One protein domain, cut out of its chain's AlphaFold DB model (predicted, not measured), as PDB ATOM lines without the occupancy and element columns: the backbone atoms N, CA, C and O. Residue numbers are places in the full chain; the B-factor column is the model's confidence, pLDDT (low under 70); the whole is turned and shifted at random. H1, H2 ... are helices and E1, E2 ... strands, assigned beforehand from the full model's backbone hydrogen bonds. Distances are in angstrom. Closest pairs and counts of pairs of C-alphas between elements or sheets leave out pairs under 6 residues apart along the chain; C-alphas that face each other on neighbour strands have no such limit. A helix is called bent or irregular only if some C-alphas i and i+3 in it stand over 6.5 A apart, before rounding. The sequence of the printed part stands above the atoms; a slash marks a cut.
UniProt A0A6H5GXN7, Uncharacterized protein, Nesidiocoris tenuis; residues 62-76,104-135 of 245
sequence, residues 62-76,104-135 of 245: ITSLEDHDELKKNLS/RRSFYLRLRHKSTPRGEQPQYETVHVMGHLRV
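Overview. This is residues 62 to 76 and 104 to 135 of the 245 residues of an uncharacterized protein of Nesidiocoris tenuis (UniProt A0A6H5GXN7). Picture a long, bent two-stranded hairpin, E1 and E2, with one short helix, H1, packed beside E1, and the end of the hairpin's loop, residues 116 to 121, sticking out and adding to the length. The helix is nearer to E1 than to E2, with 19 pairs of C-alphas within 10 A to E1 and 4 to E2. The printed part has 47 residues, with one named helix and two named strands in the order H1, E1, E2 along the chain; the sheet has the order E1 - E2 and is antiparallel, and the class is mixed, helices and strands. The whole is loose, with a radius of gyration of the C-alphas of 12.7 A, and is a rod in outline, spanning 40 by 17 by 17 A.

Arrangement. Start with H1, residues 65 to 75, and compare it with E1, residues 104 to 112: their closest C-alphas are those of Asp 67 and Leu 109, 6.2 A apart, and 5 pairs of C-alphas come within 8 A. Then look at E2, residues 124 to 133: its closest C-alphas to H1 are those of Leu 75 and Leu 133, 7.2 A apart, the one pair within 8 A. E1 and E2 are antiparallel neighbours and form a hairpin, with 154 degrees between their directions. Find N 105 and O 131, within hydrogen-bond range at 2.9 A, and farther along N 127 and O 109 at 2.8 A. C-alphas 106 and 130 face each other at 4.3 A. E1 bends by 55 degrees at residue 108, and E2 by 57 degrees at residue 130. In H1, 5 of 7 O i to N i+4 pairs are within hydrogen-bond range.

Along the chain. Find C-alpha 65 at (256.994, 211.507, 219.078); from there H1 runs 15.6 A to C-alpha 75. H1 is irregular, with C-alphas 66 and 69 7.2 A apart. Next look for C-alpha 104 at (233.453, 216.321, 218.656), where E1 begins and runs 24.6 A to C-alpha 112. E2 runs 24.7 A from C-alpha 124 to C-alpha 133 at (235.052, 210.194, 219.292).

Size, cuts and confidence. The two C-alphas farthest apart are those of Gly 119 and Val 135, 40.4 A. Residues 77 to 103 are cut out and not printed; across this cut, which lies in the link from H1 to E1, C-alphas 76 and 104 are 12.4 A apart. The link from E1 to E2, 11 residues, is long, and its residues 116 to 121 stand free. The mean pLDDT of the printed part is 89.8, and residues 115 to 116 are under 70, where the model's confidence is low.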
ATOM      1  N   ILE A  62     253.159 206.685 212.716       91.19
ATOM      2  CA  ILE A  62     253.237 207.730 211.693       91.19
ATOM      3  C   ILE A  62     253.188 209.137 212.291       91.19
ATOM      4  O   ILE A  62     253.362 210.094 211.552       91.19
ATOM      5  N   THR A  63     252.949 209.281 213.593       93.88
ATOM      6  CA  THR A  63     252.881 210.583 214.275       93.88
ATOM      7  C   THR A  63     254.239 210.918 214.892       93.88
ATOM      8  O   THR A  63     254.912 210.016 215.397       93.88
ATOM      9  N   SER A  64     254.641 212.194 214.868       95.56
ATOM     10  CA  SER A  64     255.837 212.665 215.586       95.56
ATOM     11  C   SER A  64     255.770 212.302 217.072       95.56
ATOM     12  O   SER A  64     254.707 212.411 217.679       95.56
ATOM     13  N   LEU A  65     256.903 211.906 217.665       96.31
ATOM     14  CA  LEU A  65     256.994 211.507 219.078       96.31
ATOM     15  C   LEU A  65     256.524 212.614 220.030       96.31
ATOM     16  O   LEU A  65     255.891 212.336 221.043       96.31
ATOM     17  N   GLU A  66     256.797 213.863 219.673       97.62
ATOM     18  CA  GLU A  66     256.413 215.052 220.440       97.62
ATOM     19  C   GLU A  66     254.889 215.232 220.532       97.62
ATOM     20  O   GLU A  66     254.392 215.776 221.513       97.62
ATOM     21  N   ASP A  67     254.137 214.724 219.550       97.50
ATOM     22  CA  ASP A  67     252.679 214.877 219.487       97.50
ATOM     23  C   ASP A  67     251.939 213.637 220.037       97.50
ATOM     24  O   ASP A  67     250.707 213.566 220.005       97.50
ATOM     25  N   HIS A  68     252.662 212.626 220.545       96.31
ATOM     26  CA  HIS A  68     252.060 211.382 221.051       96.31
ATOM     27  C   HIS A  68     251.163 211.619 222.262       96.31
ATOM     28  O   HIS A  68     250.086 211.022 222.350       96.31
ATOM     29  N   ASP A  69     251.573 212.496 223.175       97.06
ATOM     30  CA  ASP A  69     250.789 212.812 224.368       97.06
ATOM     31  C   ASP A  69     249.507 213.570 224.015       97.06
ATOM     32  O   ASP A  69     248.437 213.277 224.558       97.06
ATOM     33  N   GLU A  70     249.577 214.480 223.043       95.56
ATOM     34  CA  GLU A  70     248.411 215.214 222.559       95.56
ATOM     35  C   GLU A  70     247.439 214.301 221.807       95.56
ATOM     36  O   GLU A  70     246.233 214.336 222.069       95.56
ATOM     37  N   LEU A  71     247.946 213.410 220.949       95.25
ATOM     38  CA  LEU A  71     247.134 212.376 220.309       95.25
ATOM     39  C   LEU A  71     246.450 211.488 221.359       95.25
ATOM     40  O   LEU A  71     245.247 211.245 221.281       95.25
ATOM     41  N   LYS A  72     247.187 211.034 222.376       94.62
ATOM     42  CA  LYS A  72     246.645 210.188 223.446       94.62
ATOM     43  C   LYS A  72     245.551 210.905 224.234       94.62
ATOM     44  O   LYS A  72     244.481 210.333 224.434       94.62
ATOM     45  N   LYS A  73     245.772 212.161 224.623       93.31
ATOM     46  CA  LYS A  73     244.770 213.003 225.293       93.31
ATOM     47  C   LYS A  73     243.507 213.156 224.441       93.31
ATOM     48  O   LYS A  73     242.400 213.006 224.953       93.31
ATOM     49  N   ASN A  74     243.666 213.382 223.136       92.31
ATOM     50  CA  ASN A  74     242.556 213.548 222.198       92.31
ATOM     51  C   ASN A  74     241.836 212.238 221.835       92.31
ATOM     52  O   ASN A  74     240.698 212.299 221.370       92.31
ATOM     53  N   LEU A  75     242.420 211.068 222.090       91.44
ATOM     54  CA  LEU A  75     241.746 209.776 221.914       91.44
ATOM     55  C   LEU A  75     241.092 209.245 223.196       91.44
ATOM     56  O   LEU A  75     240.158 208.447 223.110       91.44
ATOM     57  N   SER A  76     241.547 209.678 224.371       90.69
ATOM     58  CA  SER A  76     240.941 209.302 225.649       90.69
ATOM     59  C   SER A  76     239.573 209.968 225.818       90.69
ATOM     60  O   SER A  76     239.502 211.195 225.704       90.69
ATOM     61  N   ARG A 104     232.758 215.702 219.793       90.25
ATOM     62  CA  ARG A 104     233.453 216.321 218.656       90.25
ATOM     63  C   ARG A 104     234.837 216.802 219.094       90.25
ATOM     64  O   ARG A 104     234.934 217.575 220.039       90.25
ATOM     65  N   ARG A 105     235.888 216.387 218.383       91.50
ATOM     66  CA  ARG A 105     237.285 216.754 218.665       91.50
ATOM     67  C   ARG A 105     237.970 217.310 217.422       91.50
ATOM     68  O   ARG A 105     237.697 216.861 216.306       91.50
ATOM     69  N   SER A 106     238.838 218.294 217.630       92.81
ATOM     70  CA  SER A 106     239.662 218.914 216.592       92.81
ATOM     71  C   SER A 106     241.032 219.265 217.161       92.81
ATOM     72  O   SER A 106     241.092 219.950 218.179       92.81
ATOM     73  N   PHE A 107     242.103 218.789 216.533       95.12
ATOM     74  CA  PHE A 107     243.480 218.986 216.993       95.12
ATOM     75  C   PHE A 107     244.467 218.884 215.826       95.12
ATOM     76  O   PHE A 107     244.133 218.355 214.764       95.12
ATOM     77  N   TYR A 108     245.675 219.410 216.010       95.00
ATOM     78  CA  TYR A 108     246.738 219.374 215.006       95.00
ATOM     79  C   TYR A 108     247.753 218.285 215.354       95.00
ATOM     80  O   TYR A 108     248.044 218.074 216.526       95.00
ATOM     81  N   LEU A 109     248.284 217.592 214.347       95.44
ATOM     82  CA  LEU A 109     249.344 216.591 214.502       95.44
ATOM     83  C   LEU A 109     250.337 216.654 213.355       95.44
ATOM     84  O   LEU A 109     249.948 216.886 212.212       95.44
ATOM     85  N   ARG A 110     251.596 216.329 213.627       94.56
ATOM     86  CA  ARG A 110     252.620 216.127 212.603       94.56
ATOM     87  C   ARG A 110     252.692 214.665 212.186       94.56
ATOM     88  O   ARG A 110     253.061 213.797 212.980       94.56
ATOM     89  N   LEU A 111     252.361 214.399 210.925       92.50
ATOM     90  CA  LEU A 111     252.398 213.066 210.329       92.50
ATOM     91  C   LEU A 111     253.630 212.898 209.437       92.50
ATOM     92  O   LEU A 111     253.971 213.779 208.652       92.50
ATOM     93  N   ARG A 112     254.287 211.747 209.553       90.75
ATOM     94  CA  ARG A 112     255.467 211.363 208.780       90.75
ATOM     95  C   ARG A 112     255.095 211.040 207.333       90.75
ATOM     96  O   ARG A 112     254.162 210.279 207.078       90.75
ATOM     97  N   HIS A 113     255.900 211.528 206.393       88.19
ATOM     98  CA  HIS A 113     255.823 211.170 204.976       88.19
ATOM     99  C   HIS A 113     256.372 209.754 204.741       88.19
ATOM    100  O   HIS A 113     257.475 209.436 205.190       88.19
ATOM    101  N   LYS A 114     255.635 208.882 204.032       76.31
ATOM    102  CA  LYS A 114     256.108 207.509 203.748       76.31
ATOM    103  C   LYS A 114     257.080 207.395 202.574       76.31
ATOM    104  O   LYS A 114     257.830 206.425 202.526       76.31
ATOM    105  N   SER A 115     257.085 208.345 201.643       66.94
ATOM    106  CA  SER A 115     257.862 208.260 200.399       66.94
ATOM    107  C   SER A 115     259.224 208.953 200.468       66.94
ATOM    108  O   SER A 115     259.687 209.482 199.459       66.94
ATOM    109  N   THR A 116     259.868 208.994 201.633       67.62
ATOM    110  CA  THR A 116     261.216 209.569 201.718       67.62
ATOM    111  C   THR A 116     262.222 208.582 201.103       67.62
ATOM    112  O   THR A 116     262.200 207.397 201.462       67.62
ATOM    113  N   PRO A 117     263.083 209.008 200.163       77.00
ATOM    114  CA  PRO A 117     264.133 208.157 199.614       77.00
ATOM    115  C   PRO A 117     265.025 207.592 200.731       77.00
ATOM    116  O   PRO A 117     265.243 208.221 201.770       77.00
ATOM    117  N   ARG A 118     265.534 206.365 200.537       77.69
ATOM    118  CA  ARG A 118     266.416 205.695 201.510       77.69
ATOM    119  C   ARG A 118     267.623 206.588 201.817       77.69
ATOM    120  O   ARG A 118     268.471 206.773 200.953       77.69
ATOM    121  N   GLY A 119     267.710 207.078 203.051       85.31
ATOM    122  CA  GLY A 119     268.817 207.907 203.539       85.31
ATOM    123  C   GLY A 119     268.418 209.329 203.932       85.31
ATOM    124  O   GLY A 119     269.210 210.009 204.575       85.31
ATOM    125  N   GLU A 120     267.202 209.768 203.606       87.19
ATOM    126  CA  GLU A 120     266.712 211.087 204.002       87.19
ATOM    127  C   GLU A 120     266.046 211.058 205.390       87.19
ATOM    128  O   GLU A 120     265.419 210.069 205.791       87.19
ATOM    129  N   GLN A 121     266.208 212.146 206.151       89.94
ATOM    130  CA  GLN A 121     265.578 212.317 207.460       89.94
ATOM    131  C   GLN A 121     264.044 212.285 207.312       89.94
ATOM    132  O   GLN A 121     263.518 212.826 206.337       89.94
ATOM    133  N   PRO A 122     263.294 211.667 208.245       89.75
ATOM    134  CA  PRO A 122     261.837 211.647 208.173       89.75
ATOM    135  C   PRO A 122     261.271 213.070 208.132       89.75
ATOM    136  O   PRO A 122     261.427 213.835 209.081       89.75
ATOM    137  N   GLN A 123     260.597 213.395 207.032       91.56
ATOM    138  CA  GLN A 123     259.857 214.641 206.885       91.56
ATOM    139  C   GLN A 123     258.470 214.499 207.516       91.56
ATOM    140  O   GLN A 123     257.822 213.451 207.394       91.56
ATOM    141  N   TYR A 124     258.025 215.556 208.190       92.88
ATOM    142  CA  TYR A 124     256.725 215.621 208.843       92.88
ATOM    143  C   TYR A 124     255.904 216.781 208.289       92.88
ATOM    144  O   TYR A 124     256.438 217.851 208.009       92.88
ATOM    145  N   GLU A 125     254.593 216.586 208.199       90.44
ATOM    146  CA  GLU A 125     253.640 217.616 207.795       90.44
ATOM    147  C   GLU A 125     252.551 217.772 208.849       90.44
ATOM    148  O   GLU A 125     252.001 216.788 209.347       90.44
ATOM    149  N   THR A 126     252.252 219.023 209.193       92.62
ATOM    150  CA  THR A 126     251.201 219.360 210.151       92.62
ATOM    151  C   THR A 126     249.833 219.214 209.497       92.62
ATOM    152  O   THR A 126     249.521 219.872 208.508       92.62
ATOM    153  N   VAL A 127     248.989 218.381 210.094       90.38
ATOM    154  CA  VAL A 127     247.643 218.053 209.634       90.38
ATOM    155  C   VAL A 127     246.635 218.424 210.714       90.38
ATOM    156  O   VAL A 127     246.843 218.153 211.894       90.38
ATOM    157  N   HIS A 128     245.514 219.019 210.306       91.50
ATOM    158  CA  HIS A 128     244.373 219.260 211.183       91.50
ATOM    159  C   HIS A 128     243.423 218.060 211.141       91.50
ATOM    160  O   HIS A 128     242.855 217.736 210.097       91.50
ATOM    161  N   VAL A 129     243.243 217.404 212.281       89.12
ATOM    162  CA  VAL A 129     242.340 216.266 212.443       89.12
ATOM    163  C   VAL A 129     241.054 216.760 213.082       89.12
ATOM    164  O   VAL A 129     241.076 217.310 214.177       89.12
ATOM    165  N   MET A 130     239.921 216.534 212.418       87.94
ATOM    166  CA  MET A 130     238.588 216.840 212.943       87.94
ATOM    167  C   MET A 130     237.707 215.597 212.881       87.94
ATOM    168  O   MET A 130     237.659 214.912 211.860       87.94
ATOM    169  N   GLY A 131     236.973 215.308 213.954       89.06
ATOM    170  CA  GLY A 131     236.119 214.127 214.001       89.06
ATOM    171  C   GLY A 131     235.224 214.050 215.226       89.06
ATOM    172  O   GLY A 131     235.088 215.004 215.991       89.06
ATOM    173  N   HIS A 132     234.591 212.891 215.392       87.75
ATOM    174  CA  HIS A 132     233.809 212.566 216.578       87.75
ATOM    175  C   HIS A 132     234.361 211.291 217.209       87.75
ATOM    176  O   HIS A 132     234.469 210.263 216.536       87.75
ATOM    177  N   LEU A 133     234.674 211.350 218.500       88.00
ATOM    178  CA  LEU A 133     235.052 210.194 219.292       88.00
ATOM    179  C   LEU A 133     233.798 209.358 219.570       88.00
ATOM    180  O   LEU A 133     232.801 209.850 220.104       88.00
ATOM    181  N   ARG A 134     233.840 208.085 219.172       84.62
ATOM    182  CA  ARG A 134     232.765 207.116 219.399       84.62
ATOM    183  C   ARG A 134     233.346 205.904 220.100       84.62
ATOM    184  O   ARG A 134     234.290 205.293 219.609       84.62
ATOM    185  N   VAL A 135     232.760 205.550 221.238       80.19
ATOM    186  CA  VAL A 135     233.075 204.298 221.922       80.19
ATOM    187  C   VAL A 135     232.290 203.192 221.218       80.19
ATOM    188  O   VAL A 135     231.065 203.312 221.126       80.19
TER     189      VAL A 135